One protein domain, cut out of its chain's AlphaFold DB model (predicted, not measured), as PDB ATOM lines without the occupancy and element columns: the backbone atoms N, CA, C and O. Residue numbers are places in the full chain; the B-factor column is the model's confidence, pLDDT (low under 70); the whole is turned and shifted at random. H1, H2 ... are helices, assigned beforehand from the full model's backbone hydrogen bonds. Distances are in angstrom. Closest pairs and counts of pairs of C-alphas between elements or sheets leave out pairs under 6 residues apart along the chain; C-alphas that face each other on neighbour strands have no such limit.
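This is residues 72 to 157, 252 to 285 and 380 to 415 of the 608 residues of the protein "Transglycosylase-like domain protein" of Pseudonocardia dioxanivorans (strain ATCC 55486 / DSM 44775 / JCM 13855 / CB1190) (UniProt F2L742). Two lobes of four helices each, every lobe made of two helical hairpins, are joined by the stretch 107 to 116. One lobe holds H1, H2, H7 and H8; the other holds H3, H4, H5 and H6, a bundle, its helices gathered roughly side by side. The 156 printed residues have eight named helices, H1 to H8 in chain order, and no named strand; the class is all helix. The whole is compact, with a radius of gyration of the C-alphas of 16.8 A and spans of 48 by 33 by 28 A.

Start at H1, residues 72 to 90, which with residues 85 to 89 alone touches H2, residues 95 to 106. In this hairpin the closest C-alphas, of Leu 88 and Ala 97, are 5.1 A apart. H1 also touches H7, residues 380 to 397, at a shallow tilt of 23 degrees, opposite ways; look at the closest C-alphas, Ser 87 and Trp 384, 5.6 A apart. With residues 388 to 396 alone H7 touches H8, residues 402 to 413, in another hairpin; its closest C-alphas, Leu 395 and Ala 404, are 5.3 A apart. H2 and H8 are close but not clearly touching, C-alphas 100 and 411 being 7.7 A apart. Next find H3, residues 117 to 131, and H4, residues 136 to 147, a hairpin at a steep tilt of 43 degrees, with the closest C-alphas, Thr 128 and Ala 138, 4.9 A apart. H5, residues 252 to 264, and H6, residues 268 to 284, form a hairpin at 35.3 degrees, only just steep; closest are C-alphas 262 and 270, at 5.0 A. H3 touches H5, closest at C-alphas 124 and 255, 6.7 A, and H4 touches H6, closest at C-alphas 137 and 284, 4.6 A. H1 and H3 are apart. Every O i to N i+4 pair is within hydrogen-bond range in H1 to H6 and H8; in H7 it is 12 of 14.

Find C-alpha 72 at (61.380, 131.098, 71.912); from there H1 runs 27.1 A. H6 is 24.7 A long, and H7 26.4 A. H8 ends at C-alpha 413, (86.799, 126.395, 62.955).

The farthest C-alphas, Thr 285 and Gln 382, are 49.3 A apart. Residues 158 to 251 and 286 to 379 are not printed; the C-alpha gaps across these cuts are 19.6 A and 47.1 A. Of the links printed whole, none is long. Residues 152 to 157 and 380 are under pLDDT 70.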
ATOM      1  N   ASP A  72      61.733 132.472  72.288       78.75
ATOM      2  CA  ASP A  72      61.380 131.098  71.912       78.75
ATOM      3  C   ASP A  72      62.387 130.482  70.926       78.75
ATOM      4  O   ASP A  72      62.750 129.314  71.057       78.75
ATOM      5  N   GLN A  73      62.880 131.263  69.955       87.25
ATOM      6  CA  GLN A  73      63.915 130.808  69.020       87.25
ATOM      7  C   GLN A  73      65.249 130.572  69.732       87.25
ATOM      8  O   GLN A  73      65.917 129.578  69.459       87.25
ATOM      9  N   ALA A  74      65.619 131.453  70.665       84.38
ATOM     10  CA  ALA A  74      66.819 131.295  71.477       84.38
ATOM     11  C   ALA A  74      66.739 130.037  72.360       84.38
ATOM     12  O   ALA A  74      67.693 129.260  72.404       84.38
ATOM     13  N   ALA A  75      65.590 129.786  72.998       79.56
ATOM     14  CA  ALA A  75      65.359 128.571  73.779       79.56
ATOM     15  C   ALA A  75      65.442 127.302  72.913       79.56
ATOM     16  O   ALA A  75      66.054 126.313  73.317       79.56
ATOM     17  N   GLN A  76      64.885 127.336  71.698       86.94
ATOM     18  CA  GLN A  76      64.950 126.211  70.764       86.94
ATOM     19  C   GLN A  76      66.386 125.923  70.297       86.94
ATOM     20  O   GLN A  76      66.803 124.764  70.284       86.94
ATOM     21  N   LEU A  77      67.156 126.965  69.971       90.00
ATOM     22  CA  LEU A  77      68.575 126.861  69.605       90.00
ATOM     23  C   LEU A  77      69.422 126.291  70.745       90.00
ATOM     24  O   LEU A  77      70.296 125.449  70.518       90.00
ATOM     25  N   LEU A  78      69.153 126.726  71.976       86.69
ATOM     26  CA  LEU A  78      69.824 126.211  73.162       86.69
ATOM     27  C   LEU A  78      69.540 124.713  73.328       86.69
ATOM     28  O   LEU A  78      70.482 123.933  73.445       86.69
ATOM     29  N   GLU A  79      68.280 124.292  73.229       87.06
ATOM     30  CA  GLU A  79      67.896 122.879  73.336       87.06
ATOM     31  C   GLU A  79      68.552 122.013  72.248       87.06
ATOM     32  O   GLU A  79      69.142 120.971  72.540       87.06
ATOM     33  N   GLN A  80      68.561 122.480  70.994       90.69
ATOM     34  CA  GLN A  80      69.260 121.797  69.899       90.69
ATOM     35  C   GLN A  80      70.767 121.683  70.154       90.69
ATOM     36  O   GLN A  80      71.383 120.662  69.831       90.69
ATOM     37  N   THR A  81      71.366 122.711  70.754       90.69
ATOM     38  CA  THR A  81      72.786 122.704  71.112       90.69
ATOM     39  C   THR A  81      73.059 121.716  72.247       90.69
ATOM     40  O   THR A  81      74.030 120.961  72.178       90.69
ATOM     41  N   ARG A  82      72.185 121.628  73.254       88.25
ATOM     42  CA  ARG A  82      72.298 120.637  74.334       88.25
ATOM     43  C   ARG A  82      72.160 119.206  73.822       88.25
ATOM     44  O   ARG A  82      72.978 118.351  74.167       88.25
ATOM     45  N   GLU A  83      71.203 118.953  72.928       90.44
ATOM     46  CA  GLU A  83      71.088 117.666  72.233       90.44
ATOM     47  C   GLU A  83      72.346 117.321  71.433       90.44
ATOM     48  O   GLU A  83      72.764 116.156  71.388       90.44
ATOM     49  N   LEU A  84      72.950 118.319  70.781       92.75
ATOM     50  CA  LEU A  84      74.204 118.141  70.065       92.75
ATOM     51  C   LEU A  84      75.310 117.727  71.042       92.75
ATOM     52  O   LEU A  84      75.959 116.713  70.793       92.75
ATOM     53  N   VAL A  85      75.478 118.410  72.177       92.31
ATOM     54  CA  VAL A  85      76.472 118.049  73.208       92.31
ATOM     55  C   VAL A  85      76.269 116.623  73.726       92.31
ATOM     56  O   VAL A  85      77.245 115.884  73.905       92.31
ATOM     57  N   THR A  86      75.025 116.185  73.908       90.44
ATOM     58  CA  THR A  86      74.720 114.798  74.288       90.44
ATOM     59  C   THR A  86      75.127 113.819  73.194       90.44
ATOM     60  O   THR A  86      75.803 112.828  73.474       90.44
ATOM     61  N   SER A  87      74.817 114.122  71.930       92.12
ATOM     62  CA  SER A  87      75.239 113.285  70.801       92.12
ATOM     63  C   SER A  87      76.765 113.221  70.648       92.12
ATOM     64  O   SER A  87      77.306 112.145  70.401       92.12
ATOM     65  N   LEU A  88      77.470 114.331  70.897       91.88
ATOM     66  CA  LEU A  88      78.933 114.409  70.891       91.88
ATOM     67  C   LEU A  88      79.546 113.570  72.014       91.88
ATOM     68  O   LEU A  88      80.568 112.919  71.819       91.88
ATOM     69  N   THR A  89      78.900 113.536  73.181       89.12
ATOM     70  CA  THR A  89      79.345 112.718  74.318       89.12
ATOM     71  C   THR A  89      79.138 111.223  74.043       89.12
ATOM     72  O   THR A  89      79.977 110.400  74.409       89.12
ATOM     73  N   LEU A  90      78.064 110.864  73.333       90.56
ATOM     74  CA  LEU A  90      77.785 109.489  72.905       90.56
ATOM     75  C   LEU A  90      78.633 109.030  71.708       90.56
ATOM     76  O   LEU A  90      78.778 107.825  71.503       90.56
ATOM     77  N   ALA A  91      79.222 109.954  70.941       91.62
ATOM     78  CA  ALA A  91      80.101 109.638  69.811       91.62
ATOM     79  C   ALA A  91      81.406 108.923  70.233       91.62
ATOM     80  O   ALA A  91      82.111 108.360  69.392       91.62
ATOM     81  N   GLY A  92      81.713 108.876  71.534       89.06
ATOM     82  CA  GLY A  92      82.786 108.054  72.088       89.06
ATOM     83  C   GLY A  92      84.179 108.633  71.839       89.06
ATOM     84  O   GLY A  92      84.471 109.753  72.242       89.06
ATOM     85  N   ALA A  93      85.070 107.844  71.228       91.25
ATOM     86  CA  ALA A  93      86.494 108.168  71.076       91.25
ATOM     87  C   ALA A  93      86.826 109.095  69.886       91.25
ATOM     88  O   ALA A  93      88.000 109.249  69.545       91.25
ATOM     89  N   ASP A  94      85.827 109.693  69.226       93.94
ATOM     90  CA  ASP A  94      86.077 110.660  68.156       93.94
ATOM     91  C   ASP A  94      86.671 111.952  68.745       93.94
ATOM     92  O   ASP A  94      86.014 112.697  69.474       93.94
ATOM     93  N   ALA A  95      87.941 112.218  68.425       91.88
ATOM     94  CA  ALA A  95      88.673 113.372  68.937       91.88
ATOM     95  C   ALA A  95      88.058 114.716  68.507       91.88
ATOM     96  O   ALA A  95      88.155 115.691  69.254       91.88
ATOM     97  N   ARG A  96      87.408 114.780  67.337       92.94
ATOM     98  CA  ARG A  96      86.737 115.994  66.847       92.94
ATOM     99  C   ARG A  96      85.435 116.218  67.596       92.94
ATOM    100  O   ARG A  96      85.191 117.328  68.060       92.94
ATOM    101  N   ALA A  97      84.652 115.158  67.795       92.19
ATOM    102  CA  ALA A  97      83.440 115.239  68.602       92.19
ATOM    103  C   ALA A  97      83.757 115.652  70.052       92.19
ATOM    104  O   ALA A  97      83.081 116.508  70.623       92.19
ATOM    105  N   ALA A  98      84.836 115.110  70.628       91.31
ATOM    106  CA  ALA A  98      85.308 115.475  71.960       91.31
ATOM    107  C   ALA A  98      85.778 116.938  72.043       91.31
ATOM    108  O   ALA A  98      85.437 117.630  73.006       91.31
ATOM    109  N   ALA A  99      86.521 117.425  71.042       91.06
ATOM    110  CA  ALA A  99      86.979 118.813  70.977       91.06
ATOM    111  C   ALA A  99      85.807 119.798  70.838       91.06
ATOM    112  O   ALA A  99      85.723 120.751  71.612       91.06
ATOM    113  N   LEU A 100      84.863 119.530  69.927       91.69
ATOM    114  CA  LEU A 100      83.658 120.344  69.756       91.69
ATOM    115  C   LEU A 100      82.791 120.326  71.023       91.69
ATOM    116  O   LEU A 100      82.383 121.377  71.509       91.69
ATOM    117  N   GLY A 101      82.572 119.146  71.610       90.69
ATOM    118  CA  GLY A 101      81.819 119.012  72.856       90.69
ATOM    119  C   GLY A 101      82.482 119.744  74.025       90.69
ATOM    120  O   GLY A 101      81.790 120.304  74.868       90.69
ATOM    121  N   SER A 102      83.817 119.784  74.077       89.25
ATOM    122  CA  SER A 102      84.552 120.586  75.060       89.25
ATOM    123  C   SER A 102      84.405 122.089  74.817       89.25
ATOM    124  O   SER A 102      84.245 122.823  75.786       89.25
ATOM    125  N   GLY A 103      84.448 122.539  73.559       89.94
ATOM    126  CA  GLY A 103      84.261 123.949  73.201       89.94
ATOM    127  C   GLY A 103      82.870 124.458  73.576       89.94
ATOM    128  O   GLY A 103      82.751 125.467  74.262       89.94
ATOM    129  N   ILE A 104      81.826 123.696  73.238       87.44
ATOM    130  CA  ILE A 104      80.440 124.050  73.572       87.44
ATOM    131  C   ILE A 104      80.215 124.045  75.095       87.44
ATOM    132  O   ILE A 104      79.604 124.967  75.629       87.44
ATOM    133  N   ARG A 105      80.761 123.060  75.825       86.00
ATOM    134  CA  ARG A 105      80.676 123.040  77.299       86.00
ATOM    135  C   ARG A 105      81.414 124.203  77.960       86.00
ATOM    136  O   ARG A 105      80.969 124.671  79.000       86.00
ATOM    137  N   ALA A 106      82.505 124.687  77.367       83.31
ATOM    138  CA  ALA A 106      83.214 125.869  77.861       83.31
ATOM    139  C   ALA A 106      82.391 127.162  77.717       83.31
ATOM    140  O   ALA A 106      82.656 128.129  78.423       83.31
ATOM    141  N   LEU A 107      81.365 127.171  76.856       81.06
ATOM    142  CA  LEU A 107      80.358 128.238  76.799       81.06
ATOM    143  C   LEU A 107      79.286 128.111  77.898       81.06
ATOM    144  O   LEU A 107      78.328 128.877  77.903       81.06
ATOM    145  N   GLY A 108      79.413 127.137  78.804       80.19
ATOM    146  CA  GLY A 108      78.441 126.861  79.861       80.19
ATOM    147  C   GLY A 108      77.264 125.987  79.422       80.19
ATOM    148  O   GLY A 108      76.411 125.678  80.243       80.19
ATOM    149  N   ILE A 109      77.214 125.542  78.161       83.81
ATOM    150  CA  ILE A 109      76.105 124.719  77.665       83.81
ATOM    151  C   ILE A 109      76.297 123.271  78.126       83.81
ATOM    152  O   ILE A 109      77.208 122.564  77.679       83.81
ATOM    153  N   THR A 110      75.429 122.812  79.024       81.56
ATOM    154  CA  THR A 110      75.439 121.433  79.520       81.56
ATOM    155  C   THR A 110      74.812 120.464  78.505       81.56
ATOM    156  O   THR A 110      73.960 120.862  77.713       81.56
ATOM    157  N   PRO A 111      75.216 119.180  78.483       82.75
ATOM    158  CA  PRO A 111      74.520 118.168  77.689       82.75
ATOM    159  C   PRO A 111      73.041 118.104  78.082       82.75
ATOM    160  O   PRO A 111      72.727 118.251  79.265       82.75
ATOM    161  N   SER A 112      72.147 117.835  77.127       82.38
ATOM    162  CA  SER A 112      70.777 117.465  77.480       82.38
ATOM    163  C   SER A 112      70.807 116.131  78.222       82.38
ATOM    164  O   SER A 112      71.228 115.099  77.685       82.38
ATOM    165  N   VAL A 113      70.409 116.150  79.488       79.38
ATOM    166  CA  VAL A 113      70.134 114.913  80.222       79.38
ATOM    167  C   VAL A 113      68.788 114.369  79.764       79.38
ATOM    168  O   VAL A 113      68.014 115.052  79.090       79.38
ATOM    169  N   ALA A 114      68.520 113.100  80.075       70.94
ATOM    170  CA  ALA A 114      67.230 112.505  79.762       70.94
ATOM    171  C   ALA A 114      66.103 113.426  80.264       70.94
ATOM    172  O   ALA A 114      66.144 113.915  81.392       70.94
ATOM    173  N   SER A 115      65.124 113.692  79.398       77.56
ATOM    174  CA  SER A 115      63.974 114.553  79.687       77.56
ATOM    175  C   SER A 115      63.393 114.281  81.078       77.56
ATOM    176  O   SER A 115      63.211 113.119  81.443       77.56
ATOM    177  N   GLY A 116      63.022 115.325  81.816       89.06
ATOM    178  CA  GLY A 116      62.424 115.180  83.141       89.06
ATOM    179  C   GLY A 116      62.916 116.243  84.112       89.06
ATOM    180  O   GLY A 116      63.307 117.336  83.707       89.06
ATOM    181  N   TRP A 117      62.887 115.912  85.401       94.44
ATOM    182  CA  TRP A 117      63.295 116.828  86.465       94.44
ATOM    183  C   TRP A 117      64.798 117.145  86.432       94.44
ATOM    184  O   TRP A 117      65.192 118.235  86.832       94.44
ATOM    185  N   GLU A 118      65.637 116.230  85.930       93.31
ATOM    186  CA  GLU A 118      67.084 116.454  85.800       93.31
ATOM    187  C   GLU A 118      67.374 117.588  84.815       93.31
ATOM    188  O   GLU A 118      68.136 118.500  85.130       93.31
ATOM    189  N   GLN A 119      66.708 117.586  83.656       90.38
ATOM    190  CA  GLN A 119      66.845 118.660  82.673       90.38
ATOM    191  C   GLN A 119      66.382 120.002  83.251       90.38
ATOM    192  O   GLN A 119      67.104 120.989  83.159       90.38
ATOM    193  N   GLN A 120      65.243 120.020  83.947       93.00
ATOM    194  CA  GLN A 120      64.758 121.224  84.629       93.00
ATOM    195  C   GLN A 120      65.726 121.721  85.717       93.00
ATOM    196  O   GLN A 120      65.803 122.921  85.969       93.00
ATOM    197  N   ALA A 121      66.475 120.826  86.370       94.44
ATOM    198  CA  ALA A 121      67.494 121.204  87.348       94.44
ATOM    199  C   ALA A 121      68.698 121.894  86.692       94.44
ATOM    200  O   ALA A 121      69.208 122.865  87.251       94.44
ATOM    201  N   HIS A 122      69.118 121.437  85.509       91.62
ATOM    202  CA  HIS A 122      70.119 122.136  84.697       91.62
ATOM    203  C   HIS A 122      69.598 123.491  84.204       91.62
ATOM    204  O   HIS A 122      70.294 124.495  84.333       91.62
ATOM    205  N   ASP A 123      68.351 123.557  83.734       91.19
ATOM    206  CA  ASP A 123      67.722 124.812  83.297       91.19
ATOM    207  C   ASP A 123      67.654 125.843  84.428       91.19
ATOM    208  O   ASP A 123      67.943 127.028  84.240       91.19
ATOM    209  N   LEU A 124      67.314 125.378  85.633       94.31
ATOM    210  CA  LEU A 124      67.311 126.210  86.825       94.31
ATOM    211  C   LEU A 124      68.730 126.648  87.208       94.31
ATOM    212  O   LEU A 124      68.917 127.788  87.630       94.31
ATOM    213  N   ALA A 125      69.735 125.780  87.062       93.19
ATOM    214  CA  ALA A 125      71.129 126.134  87.318       93.19
ATOM    215  C   ALA A 125      71.609 127.244  86.371       93.19
ATOM    216  O   ALA A 125      72.190 128.220  86.839       93.19
ATOM    217  N   ASP A 126      71.292 127.151  85.080       89.44
ATOM    218  CA  ASP A 126      71.648 128.166  84.083       89.44
ATOM    219  C   ASP A 126      70.927 129.498  84.357       89.44
ATOM    220  O   ASP A 126      71.538 130.570  84.350       89.44
ATOM    221  N   THR A 127      69.633 129.440  84.685       91.31
ATOM    222  CA  THR A 127      68.832 130.641  84.979       91.31
ATOM    223  C   THR A 127      69.294 131.327  86.272       91.31
ATOM    224  O   THR A 127      69.399 132.552  86.332       91.31
ATOM    225  N   THR A 128      69.622 130.553  87.311       92.88
ATOM    226  CA  THR A 128      70.139 131.095  88.583       92.88
ATOM    227  C   THR A 128      71.566 131.618  88.456       92.88
ATOM    228  O   THR A 128      71.904 132.600  89.115       92.88
ATOM    229  N   LEU A 129      72.383 131.026  87.579       90.94
ATOM    230  CA  LEU A 129      73.713 131.527  87.244       90.94
ATOM    231  C   LEU A 129      73.639 132.910  86.592       90.94
ATOM    232  O   LEU A 129      74.374 133.808  86.992       90.94
ATOM    233  N   ALA A 130      72.715 133.113  85.650       89.25
ATOM    234  CA  ALA A 130      72.498 134.420  85.031       89.25
ATOM    235  C   ALA A 130      72.017 135.480  86.042       89.25
ATOM    236  O   ALA A 130      72.419 136.636  85.960       89.25
ATOM    237  N   ALA A 131      71.199 135.082  87.023       91.81
ATOM    238  CA  ALA A 131      70.657 135.982  88.044       91.81
ATOM    239  C   ALA A 131      71.597 136.229  89.244       91.81
ATOM    240  O   ALA A 131      71.323 137.109  90.060       91.81
ATOM    241  N   MET A 132      72.707 135.489  89.381       92.94
ATOM    242  CA  MET A 132      73.550 135.534  90.587       92.94
ATOM    243  C   MET A 132      74.196 136.901  90.859       92.94
ATOM    244  O   MET A 132      74.584 137.170  91.996       92.94
ATOM    245  N   GLY A 133      74.370 137.728  89.820       90.25
ATOM    246  CA  GLY A 133      74.950 139.068  89.939       90.25
ATOM    247  C   GLY A 133      74.008 140.073  90.602       90.25
ATOM    248  O   GLY A 133      74.474 140.976  91.293       90.25
ATOM    249  N   ASP A 134      72.699 139.869  90.440       92.88
ATOM    250  CA  ASP A 134      71.657 140.785  90.909       92.88
ATOM    251  C   ASP A 134      70.928 140.255  92.155       92.88
ATOM    252  O   ASP A 134      70.422 141.038  92.960       92.88
ATOM    253  N   ASP A 135      70.893 138.930  92.344       93.38
ATOM    254  CA  ASP A 135      70.160 138.271  93.424       93.38
ATOM    255  C   ASP A 135      71.056 137.294  94.222       93.38
ATOM    256  O   ASP A 135      71.435 136.223  93.725       93.38
ATOM    257  N   PRO A 136      71.377 137.594  95.497       91.06
ATOM    258  CA  PRO A 136      72.200 136.714  96.324       91.06
ATOM    259  C   PRO A 136      71.539 135.355  96.609       91.06
ATOM    260  O   PRO A 136      72.247 134.371  96.844       91.06
ATOM    261  N   ALA A 137      70.204 135.263  96.580       93.44
ATOM    262  CA  ALA A 137      69.499 133.994  96.733       93.44
ATOM    263  C   ALA A 137      69.659 133.116  95.483       93.44
ATOM    264  O   ALA A 137      69.878 131.907  95.623       93.44
ATOM    265  N   ALA A 138      69.651 133.720  94.289       94.44
ATOM    266  CA  ALA A 138      69.985 133.021  93.049       94.44
ATOM    267  C   ALA A 138      71.427 132.494  93.093       94.44
ATOM    268  O   ALA A 138      71.660 131.324  92.795       94.44
ATOM    269  N   GLY A 139      72.381 133.297  93.579       93.12
ATOM    270  CA  GLY A 139      73.769 132.862  93.757       93.12
ATOM    271  C   GLY A 139      73.929 131.680  94.724       93.12
ATOM    272  O   GLY A 139      74.662 130.731  94.435       93.12
ATOM    273  N   ALA A 140      73.212 131.682  95.852       94.25
ATOM    274  CA  ALA A 140      73.226 130.559  96.794       94.25
ATOM    275  C   ALA A 140      72.663 129.270  96.170       94.25
ATOM    276  O   ALA A 140      73.223 128.187  96.376       94.25
ATOM    277  N   LEU A 141      71.584 129.386  95.389       95.19
ATOM    278  CA  LEU A 141      70.974 128.263  94.684       95.19
ATOM    279  C   LEU A 141      71.874 127.735  93.558       95.19
ATOM    280  O   LEU A 141      72.094 126.526  93.496       95.19
ATOM    281  N   ALA A 142      72.479 128.612  92.754       93.50
ATOM    282  CA  ALA A 142      73.425 128.240  91.703       93.50
ATOM    283  C   ALA A 142      74.607 127.433  92.268       93.50
ATOM    284  O   ALA A 142      74.938 126.358  91.768       93.50
ATOM    285  N   VAL A 143      75.195 127.877  93.389       93.81
ATOM    286  CA  VAL A 143      76.276 127.146  94.080       93.81
ATOM    287  C   VAL A 143      75.806 125.788  94.611       93.81
ATOM    288  O   VAL A 143      76.570 124.817  94.601       93.81
ATOM    289  N   ALA A 144      74.575 125.697  95.114       94.88
ATOM    290  CA  ALA A 144      74.019 124.442  95.607       94.88
ATOM    291  C   ALA A 144      73.788 123.435  94.468       94.88
ATOM    292  O   ALA A 144      74.189 122.276  94.593       94.88
ATOM    293  N   LEU A 145      73.230 123.891  93.342       94.25
ATOM    294  CA  LEU A 145      73.031 123.089  92.132       94.25
ATOM    295  C   LEU A 145      74.368 122.633  91.532       94.25
ATOM    296  O   LEU A 145      74.519 121.461  91.190       94.25
ATOM    297  N   ALA A 146      75.384 123.498  91.531       92.38
ATOM    298  CA  ALA A 146      76.743 123.159  91.114       92.38
ATOM    299  C   ALA A 146      77.376 122.046  91.942       92.38
ATOM    300  O   ALA A 146      77.964 121.106  91.408       92.38
ATOM    301  N   LYS A 147      77.239 122.126  93.270       91.94
ATOM    302  CA  LYS A 147      77.728 121.088  94.189       91.94
ATOM    303  C   LYS A 147      77.009 119.759  93.991       91.94
ATOM    304  O   LYS A 147      77.603 118.715  94.245       91.94
ATOM    305  N   ALA A 148      75.755 119.808  93.559       92.56
ATOM    306  CA  ALA A 148      74.962 118.638  93.222       92.56
ATOM    307  C   ALA A 148      75.236 118.106  91.798       92.56
ATOM    308  O   ALA A 148      74.741 117.038  91.461       92.56
ATOM    309  N   GLY A 149      76.063 118.798  91.002       91.69
ATOM    310  CA  GLY A 149      76.463 118.385  89.652       91.69
ATOM    311  C   GLY A 149      75.569 118.903  88.521       91.69
ATOM    312  O   GLY A 149      75.756 118.478  87.387       91.69
ATOM    313  N   TYR A 150      74.633 119.815  88.810       90.31
ATOM    314  CA  TYR A 150      73.647 120.319  87.841       90.31
ATOM    315  C   TYR A 150      74.033 121.645  87.166       90.31
ATOM    316  O   TYR A 150      73.325 122.096  86.278       90.31
ATOM    317  N   SER A 151      75.144 122.283  87.538       82.00
ATOM    318  CA  SER A 151      75.648 123.473  86.830       82.00
ATOM    319  C   SER A 151      76.904 123.135  86.016       82.00
ATOM    320  O   SER A 151      77.559 122.127  86.317       82.00
ATOM    321  N   PRO A 152      77.315 123.990  85.053       62.94
ATOM    322  CA  PRO A 152      78.693 123.984  84.565       62.94
ATOM    323  C   PRO A 152      79.649 123.957  85.761       62.94
ATOM    324  O   PRO A 152      79.332 124.479  86.835       62.94
ATOM    325  N   THR A 153      80.736 123.200  85.615       55.31
ATOM    326  CA  THR A 153      81.556 122.699  86.721       55.31
ATOM    327  C   THR A 153      81.839 123.769  87.780       55.31
ATOM    328  O   THR A 153      81.989 124.936  87.447       55.31
ATOM    329  N   PRO A 154      82.022 123.420  89.067       46.75
ATOM    330  CA  PRO A 154      82.346 124.399  90.114       46.75
ATOM    331  C   PRO A 154      83.558 125.312  89.824       46.75
ATOM    332  O   PRO A 154      83.785 126.272  90.559       46.75
ATOM    333  N   ALA A 155      84.365 125.001  88.802       40.91
ATOM    334  CA  ALA A 155      85.396 125.877  88.261       40.91
ATOM    335  C   ALA A 155      84.820 127.130  87.575       40.91
ATOM    336  O   ALA A 155      85.402 128.196  87.732       40.91
ATOM    337  N   ASP A 156      83.671 127.021  86.913       49.91
ATOM    338  CA  ASP A 156      82.996 128.096  86.177       49.91
ATOM    339  C   ASP A 156      82.318 129.103  87.124       49.91
ATOM    340  O   ASP A 156      82.202 130.285  86.818       49.91
ATOM    341  N   LEU A 157      81.971 128.666  88.342       50.56
ATOM    342  CA  LEU A 157      81.517 129.549  89.426       50.56
ATOM    343  C   LEU A 157      82.647 130.346  90.088       50.56
ATOM    344  O   LEU A 157      82.381 131.210  90.924       50.56
ATOM    345  N   SER A 252      62.837 132.088  90.599       94.44
ATOM    346  CA  SER A 252      62.159 131.683  91.829       94.44
ATOM    347  C   SER A 252      60.928 130.840  91.520       94.44
ATOM    348  O   SER A 252      60.760 129.801  92.156       94.44
ATOM    349  N   SER A 253      60.087 131.223  90.549       95.19
ATOM    350  CA  SER A 253      58.925 130.397  90.200       95.19
ATOM    351  C   SER A 253      59.330 129.081  89.537       95.19
ATOM    352  O   SER A 253      58.719 128.048  89.812       95.19
ATOM    353  N   GLN A 254      60.405 129.080  88.740       94.94
ATOM    354  CA  GLN A 254      60.989 127.849  88.201       94.94
ATOM    355  C   GLN A 254      61.492 126.930  89.323       94.94
ATOM    356  O   GLN A 254      61.219 125.729  89.302       94.94
ATOM    357  N   ALA A 255      62.168 127.485  90.335       95.94
ATOM    358  CA  ALA A 255      62.614 126.739  91.507       95.94
ATOM    359  C   ALA A 255      61.432 126.164  92.299       95.94
ATOM    360  O   ALA A 255      61.491 125.009  92.715       95.94
ATOM    361  N   ASP A 256      60.356 126.935  92.481       96.75
ATOM    362  CA  ASP A 256      59.130 126.487  93.149       96.75
ATOM    363  C   ASP A 256      58.433 125.354  92.378       96.75
ATOM    364  O   ASP A 256      58.030 124.349  92.971       96.75
ATOM    365  N   ALA A 257      58.329 125.480  91.053       96.38
ATOM    366  CA  ALA A 257      57.747 124.457  90.190       96.38
ATOM    367  C   ALA A 257      58.566 123.157  90.221       96.38
ATOM    368  O   ALA A 257      58.002 122.076  90.417       96.38
ATOM    369  N   LEU A 258      59.894 123.264  90.102       96.44
ATOM    370  CA  LEU A 258      60.797 122.119  90.187       96.44
ATOM    371  C   LEU A 258      60.720 121.462  91.567       96.44
ATOM    372  O   LEU A 258      60.593 120.246  91.668       96.44
ATOM    373  N   LEU A 259      60.730 122.246  92.645       97.50
ATOM    374  CA  LEU A 259      60.637 121.728  94.007       97.50
ATOM    375  C   LEU A 259      59.328 120.960  94.245       97.50
ATOM    376  O   LEU A 259      59.346 119.881  94.846       97.50
ATOM    377  N   ALA A 260      58.200 121.480  93.752       97.19
ATOM    378  CA  ALA A 260      56.910 120.801  93.832       97.19
ATOM    379  C   ALA A 260      56.925 119.460  93.080       97.19
ATOM    380  O   ALA A 260      56.436 118.456  93.604       97.19
ATOM    381  N   GLN A 261      57.536 119.427  91.891       96.81
ATOM    382  CA  GLN A 261      57.697 118.210  91.098       96.81
ATOM    383  C   GLN A 261      58.603 117.183  91.796       96.81
ATOM    384  O   GLN A 261      58.194 116.039  91.986       96.81
ATOM    385  N   LEU A 262      59.792 117.593  92.250       97.19
ATOM    386  CA  LEU A 262      60.775 116.727  92.914       97.19
ATOM    387  C   LEU A 262      60.255 116.132  94.229       97.19
ATOM    388  O   LEU A 262      60.563 114.991  94.568       97.19
ATOM    389  N   THR A 263      59.452 116.890  94.980       96.81
ATOM    390  CA  THR A 263      58.870 116.421  96.249       96.81
ATOM    391  C   THR A 263      57.812 115.335  96.026       96.81
ATOM    392  O   THR A 263      57.627 114.466  96.881       96.81
ATOM    393  N   GLY A 264      57.123 115.373  94.882       95.56
ATOM    394  CA  GLY A 264      56.151 114.359  94.474       95.56
ATOM    395  C   GLY A 264      56.765 113.124  93.809       95.56
ATOM    396  O   GLY A 264      56.060 112.128  93.634       95.56
ATOM    397  N   ASP A 265      58.049 113.166  93.442       97.06
ATOM    398  CA  ASP A 265      58.710 112.081  92.722       97.06
ATOM    399  C   ASP A 265      59.066 110.901  93.653       97.06
ATOM    400  O   ASP A 265      59.375 111.049  94.841       97.06
ATOM    401  N   SER A 266      58.994 109.685  93.109       96.62
ATOM    402  CA  SER A 266      59.354 108.459  93.831       96.62
ATOM    403  C   SER A 266      60.868 108.235  93.879       96.62
ATOM    404  O   SER A 266      61.349 107.512  94.761       96.62
ATOM    405  N   ASP A 267      61.621 108.864  92.979       96.56
ATOM    406  CA  ASP A 267      63.073 108.764  92.909       96.56
ATOM    407  C   ASP A 267      63.737 109.353  94.178       96.56
ATOM    408  O   ASP A 267      63.463 110.494  94.575       96.56
ATOM    409  N   PRO A 268      64.589 108.592  94.897       95.75
ATOM    410  CA  PRO A 268      65.365 109.137  96.009       95.75
ATOM    411  C   PRO A 268      66.301 110.288  95.600       95.75
ATOM    412  O   PRO A 268      66.505 111.189  96.414       95.75
ATOM    413  N   ALA A 269      66.840 110.293  94.375       95.44
ATOM    414  CA  ALA A 269      67.718 111.355  93.885       95.44
ATOM    415  C   ALA A 269      66.953 112.674  93.708       95.44
ATOM    416  O   ALA A 269      67.401 113.714  94.194       95.44
ATOM    417  N   ALA A 270      65.748 112.615  93.131       96.62
ATOM    418  CA  ALA A 270      64.860 113.767  93.009       96.62
ATOM    419  C   ALA A 270      64.542 114.385  94.383       96.62
ATOM    420  O   ALA A 270      64.668 115.593  94.593       96.62
ATOM    421  N   ARG A 271      64.220 113.545  95.375       97.31
ATOM    422  CA  ARG A 271      63.951 114.001  96.750       97.31
ATOM    423  C   ARG A 271      65.179 114.592  97.440       97.31
ATOM    424  O   ARG A 271      65.037 115.525  98.229       97.31
ATOM    425  N   GLN A 272      66.374 114.078  97.157       97.12
ATOM    426  CA  GLN A 272      67.614 114.675  97.653       97.12
ATOM    427  C   GLN A 272      67.838 116.062  97.039       97.12
ATOM    428  O   GLN A 272      68.180 116.995  97.766       97.12
ATOM    429  N   LEU A 273      67.597 116.226  95.736       96.69
ATOM    430  CA  LEU A 273      67.693 117.528  95.080       96.69
ATOM    431  C   LEU A 273      66.675 118.530  95.649       96.69
ATOM    432  O   LEU A 273      67.051 119.662  95.943       96.69
ATOM    433  N   ALA A 274      65.431 118.108  95.900       97.75
ATOM    434  CA  ALA A 274      64.421 118.946  96.556       97.75
ATOM    435  C   ALA A 274      64.928 119.515  97.893       97.75
ATOM    436  O   ALA A 274      64.804 120.710  98.156       97.75
ATOM    437  N   GLN A 275      65.561 118.676  98.722       97.31
ATOM    438  CA  GLN A 275      66.133 119.107 100.001       97.31
ATOM    439  C   GLN A 275      67.278 120.112  99.822       97.31
ATOM    440  O   GLN A 275      67.388 121.050 100.609       97.31
ATOM    441  N   ILE A 276      68.117 119.933  98.797       96.25
ATOM    442  CA  ILE A 276      69.216 120.856  98.481       96.25
ATOM    443  C   ILE A 276      68.665 122.227  98.069       96.25
ATOM    444  O   ILE A 276      69.144 123.242  98.575       96.25
ATOM    445  N   ILE A 277      67.643 122.261  97.207       95.88
ATOM    446  CA  ILE A 277      66.990 123.502  96.759       95.88
ATOM    447  C   ILE A 277      66.345 124.227  97.949       95.88
ATOM    448  O   ILE A 277      66.586 125.419  98.149       95.88
ATOM    449  N   GLU A 278      65.591 123.506  98.782       96.19
ATOM    450  CA  GLU A 278      64.944 124.064  99.977       96.19
ATOM    451  C   GLU A 278      65.977 124.643 100.957       96.19
ATOM    452  O   GLU A 278      65.843 125.770 101.440       96.19
ATOM    453  N   GLN A 279      67.066 123.908 101.209       95.12
ATOM    454  CA  GLN A 279      68.138 124.358 102.093       95.12
ATOM    455  C   GLN A 279      68.863 125.592 101.536       95.12
ATOM    456  O   GLN A 279      69.178 126.510 102.299       95.12
ATOM    457  N   ALA A 280      69.121 125.635 100.227       94.06
ATOM    458  CA  ALA A 280      69.760 126.776  99.581       94.06
ATOM    459  C   ALA A 280      68.901 128.043  99.721       94.06
ATOM    460  O   ALA A 280      69.407 129.080 100.160       94.06
ATOM    461  N   ARG A 281      67.588 127.942  99.475       91.75
ATOM    462  CA  ARG A 281      66.643 129.063  99.627       91.75
ATOM    463  C   ARG A 281      66.512 129.529 101.076       91.75
ATOM    464  O   ARG A 281      66.553 130.729 101.346       91.75
ATOM    465  N   ALA A 282      66.443 128.596 102.026       90.38
ATOM    466  CA  ALA A 282      66.439 128.930 103.449       90.38
ATOM    467  C   ALA A 282      67.734 129.642 103.881       90.38
ATOM    468  O   ALA A 282      67.704 130.520 104.741       90.38
ATOM    469  N   SER A 283      68.874 129.300 103.271       86.94
ATOM    470  CA  SER A 283      70.162 129.927 103.587       86.94
ATOM    471  C   SER A 283      70.339 131.329 102.989       86.94
ATOM    472  O   SER A 283      71.018 132.150 103.603       86.94
ATOM    473  N   GLY A 284      69.713 131.620 101.842       74.44
ATOM    474  CA  GLY A 284      69.800 132.921 101.164       74.44
ATOM    475  C   GLY A 284      68.945 134.023 101.797       74.44
ATOM    476  O   GLY A 284      69.275 135.199 101.693       74.44
ATOM    477  N   THR A 285      67.876 133.659 102.511       70.38
ATOM    478  CA  THR A 285      66.982 134.626 103.184       70.38
ATOM    479  C   THR A 285      67.489 135.075 104.557       70.38
ATOM    480  O   THR A 285      66.964 136.023 105.144       70.38
ATOM    481  N   ALA A 380      76.270 106.309  64.836       68.88
ATOM    482  CA  ALA A 380      76.301 107.317  65.899       68.88
ATOM    483  C   ALA A 380      77.368 108.392  65.621       68.88
ATOM    484  O   ALA A 380      77.123 109.577  65.842       68.88
ATOM    485  N   GLY A 381      78.510 107.982  65.057       74.06
ATOM    486  CA  GLY A 381      79.592 108.879  64.648       74.06
ATOM    487  C   GLY A 381      79.236 109.824  63.494       74.06
ATOM    488  O   GLY A 381      79.863 110.862  63.377       74.06
ATOM    489  N   GLN A 382      78.231 109.520  62.670       84.31
ATOM    490  CA  GLN A 382      77.776 110.426  61.599       84.31
ATOM    491  C   GLN A 382      76.515 111.217  61.974       84.31
ATOM    492  O   GLN A 382      76.243 112.272  61.403       84.31
ATOM    493  N   ALA A 383      75.740 110.741  62.953       88.69
ATOM    494  CA  ALA A 383      74.522 111.416  63.391       88.69
ATOM    495  C   ALA A 383      74.805 112.791  64.024       88.69
ATOM    496  O   ALA A 383      74.042 113.733  63.797       88.69
ATOM    497  N   TRP A 384      75.898 112.926  64.786       92.50
ATOM    498  CA  TRP A 384      76.275 114.213  65.381       92.50
ATOM    499  C   TRP A 384      76.729 115.224  64.319       92.50
ATOM    500  O   TRP A 384      76.387 116.395  64.432       92.50
ATOM    501  N   GLU A 385      77.414 114.782  63.256       92.12
ATOM    502  CA  GLU A 385      77.847 115.654  62.152       92.12
ATOM    503  C   GLU A 385      76.638 116.248  61.417       92.12
ATOM    504  O   GLU A 385      76.589 117.449  61.166       92.12
ATOM    505  N   ALA A 386      75.611 115.434  61.144       92.19
ATOM    506  CA  ALA A 386      74.376 115.910  60.523       92.19
ATOM    507  C   ALA A 386      73.627 116.926  61.407       92.19
ATOM    508  O   ALA A 386      73.111 117.924  60.897       92.19
ATOM    509  N   LYS A 387      73.589 116.705  62.730       91.75
ATOM    510  CA  LYS A 387      73.011 117.668  63.684       91.75
ATOM    511  C   LYS A 387      73.824 118.961  63.750       91.75
ATOM    512  O   LYS A 387      73.236 120.035  63.701       91.75
ATOM    513  N   ALA A 388      75.152 118.867  63.811       91.56
ATOM    514  CA  ALA A 388      76.041 120.025  63.832       91.56
ATOM    515  C   ALA A 388      75.921 120.854  62.547       91.56
ATOM    516  O   ALA A 388      75.878 122.079  62.609       91.56
ATOM    517  N   GLN A 389      75.788 120.195  61.392       92.56
ATOM    518  CA  GLN A 389      75.565 120.866  60.115       92.56
ATOM    519  C   GLN A 389      74.214 121.585  60.076       92.56
ATOM    520  O   GLN A 389      74.145 122.733  59.650       92.56
ATOM    521  N   LYS A 390      73.144 120.933  60.550       93.88
ATOM    522  CA  LYS A 390      71.819 121.558  60.646       93.88
ATOM    523  C   LYS A 390      71.842 122.777  61.573       93.88
ATOM    524  O   LYS A 390      71.299 123.813  61.209       93.88
ATOM    525  N   LEU A 391      72.512 122.669  62.721       91.88
ATOM    526  CA  LEU A 391      72.689 123.782  63.650       91.88
ATOM    527  C   LEU A 391      73.481 124.924  62.998       91.88
ATOM    528  O   LEU A 391      73.088 126.078  63.111       91.88
ATOM    529  N   ALA A 392      74.553 124.623  62.259       92.81
ATOM    530  CA  ALA A 392      75.313 125.631  61.520       92.81
ATOM    531  C   ALA A 392      74.457 126.346  60.455       92.81
ATOM    532  O   ALA A 392      74.573 127.561  60.290       92.81
ATOM    533  N   ASP A 393      73.579 125.612  59.762       92.06
ATOM    534  CA  ASP A 393      72.634 126.174  58.791       92.06
ATOM    535  C   ASP A 393      71.600 127.087  59.490       92.06
ATOM    536  O   ASP A 393      71.358 128.206  59.036       92.06
ATOM    537  N   GLU A 394      71.039 126.667  60.630       91.38
ATOM    538  CA  GLU A 394      70.084 127.460  61.424       91.38
ATOM    539  C   GLU A 394      70.735 128.722  62.018       91.38
ATOM    540  O   GLU A 394      70.184 129.816  61.889       91.38
ATOM    541  N   LEU A 395      71.951 128.614  62.560       90.44
ATOM    542  CA  LEU A 395      72.731 129.752  63.060       90.44
ATOM    543  C   LEU A 395      73.063 130.755  61.953       90.44
ATOM    544  O   LEU A 395      72.998 131.958  62.181       90.44
ATOM    545  N   SER A 396      73.359 130.282  60.738       88.56
ATOM    546  CA  SER A 396      73.584 131.175  59.593       88.56
ATOM    547  C   SER A 396      72.323 131.954  59.198       88.56
ATOM    548  O   SER A 396      72.414 133.063  58.672       88.56
ATOM    549  N   SER A 397      71.142 131.396  59.480       88.12
ATOM    550  CA  SER A 397      69.853 132.043  59.219       88.12
ATOM    551  C   SER A 397      69.413 133.008  60.323       88.12
ATOM    552  O   SER A 397      68.564 133.860  60.069       88.12
ATOM    553  N   ALA A 398      70.012 132.917  61.518       86.38
ATOM    554  CA  ALA A 398      69.714 133.777  62.665       86.38
ATOM    555  C   ALA A 398      70.195 135.235  62.497       86.38
ATOM    556  O   ALA A 398      69.897 136.082  63.335       86.38
ATOM    557  N   GLY A 399      70.907 135.555  61.410       83.31
ATOM    558  CA  GLY A 399      71.338 136.917  61.091       83.31
ATOM    559  C   GLY A 399      72.502 137.409  61.957       83.31
ATOM    560  O   GLY A 399      73.448 136.668  62.215       83.31
ATOM    561  N   ASP A 400      72.447 138.676  62.378       85.69
ATOM    562  CA  ASP A 400      73.526 139.375  63.100       85.69
ATOM    563  C   ASP A 400      73.532 139.127  64.623       85.69
ATOM    564  O   ASP A 400      74.098 139.916  65.384       85.69
ATOM    565  N   ASP A 401      72.906 138.047  65.101       85.69
ATOM    566  CA  ASP A 401      72.970 137.694  66.520       85.69
ATOM    567  C   ASP A 401      74.424 137.342  66.915       85.69
ATOM    568  O   ASP A 401      75.033 136.442  66.323       85.69
ATOM    569  N   PRO A 402      75.025 138.043  67.896       79.31
ATOM    570  CA  PRO A 402      76.435 137.864  68.231       79.31
ATOM    571  C   PRO A 402      76.737 136.485  68.830       79.31
ATOM    572  O   PRO A 402      77.840 135.968  68.635       79.31
ATOM    573  N   VAL A 403      75.778 135.872  69.532       81.25
ATOM    574  CA  VAL A 403      75.924 134.523  70.095       81.25
ATOM    575  C   VAL A 403      75.838 133.500  68.972       81.25
ATOM    576  O   VAL A 403      76.697 132.621  68.877       81.25
ATOM    577  N   ALA A 404      74.860 133.657  68.076       85.81
ATOM    578  CA  ALA A 404      74.713 132.767  66.935       85.81
ATOM    579  C   ALA A 404      75.949 132.807  66.023       85.81
ATOM    580  O   ALA A 404      76.439 131.768  65.573       85.81
ATOM    581  N   ARG A 405      76.507 134.005  65.816       87.00
ATOM    582  CA  ARG A 405      77.737 134.213  65.052       87.00
ATOM    583  C   ARG A 405      78.951 133.560  65.708       87.00
ATOM    584  O   ARG A 405      79.690 132.867  65.017       87.00
ATOM    585  N   ASN A 406      79.144 133.726  67.018       86.06
ATOM    586  CA  ASN A 406      80.258 133.093  67.733       86.06
ATOM    587  C   ASN A 406      80.178 131.560  67.638       86.06
ATOM    588  O   ASN A 406      81.161 130.905  67.291       86.06
ATOM    589  N   LEU A 407      78.988 130.987  67.849       86.06
ATOM    590  CA  LEU A 407      78.784 129.543  67.734       86.06
ATOM    591  C   LEU A 407      79.006 129.047  66.292       86.06
ATOM    592  O   LEU A 407      79.627 128.004  66.087       86.06
ATOM    593  N   SER A 408      78.572 129.818  65.291       90.19
ATOM    594  CA  SER A 408      78.835 129.536  63.873       90.19
ATOM    595  C   SER A 408      80.333 129.568  63.542       90.19
ATOM    596  O   SER A 408      80.834 128.662  62.877       90.19
ATOM    597  N   GLU A 409      81.078 130.554  64.050       89.44
ATOM    598  CA  GLU A 409      82.531 130.667  63.869       89.44
ATOM    599  C   GLU A 409      83.281 129.496  64.533       89.44
ATOM    600  O   GLU A 409      84.220 128.954  63.946       89.44
ATOM    601  N   GLN A 410      82.833 129.030  65.705       85.62
ATOM    602  CA  GLN A 410      83.392 127.838  66.356       85.62
ATOM    603  C   GLN A 410      83.126 126.554  65.564       85.62
ATOM    604  O   GLN A 410      84.032 125.732  65.403       85.62
ATOM    605  N   LEU A 411      81.908 126.382  65.041       87.50
ATOM    606  CA  LEU A 411      81.570 125.256  64.167       87.50
ATOM    607  C   LEU A 411      82.423 125.292  62.891       87.50
ATOM    608  O   LEU A 411      83.030 124.282  62.524       87.50
ATOM    609  N   ALA A 412      82.578 126.469  62.280       88.94
ATOM    610  CA  ALA A 412      83.416 126.664  61.102       88.94
ATOM    611  C   ALA A 412      84.899 126.356  61.375       88.94
ATOM    612  O   ALA A 412      85.549 125.722  60.543       88.94
ATOM    613  N   ALA A 413      85.430 126.722  62.548       86.81
ATOM    614  CA  ALA A 413      86.799 126.395  62.955       86.81
ATOM    615  C   ALA A 413      87.044 124.878  63.089       86.81
ATOM    616  O   ALA A 413      88.170 124.417  62.906       86.81
ATOM    617  N   GLN A 414      85.994 124.092  63.349       83.56
ATOM    618  CA  GLN A 414      86.033 122.622  63.351       83.56
ATOM    619  C   GLN A 414      85.775 122.010  61.960       83.56
ATOM    620  O   GLN A 414      85.696 120.789  61.822       83.56
ATOM    621  N   GLY A 415      85.651 122.841  60.919       88.94
ATOM    622  CA  GLY A 415      85.338 122.424  59.551       88.94
ATOM    623  C   GLY A 415      83.848 122.191  59.288       88.94
ATOM    624  O   GLY A 415      83.498 121.676  58.228       88.94
TER     625      GLY A 415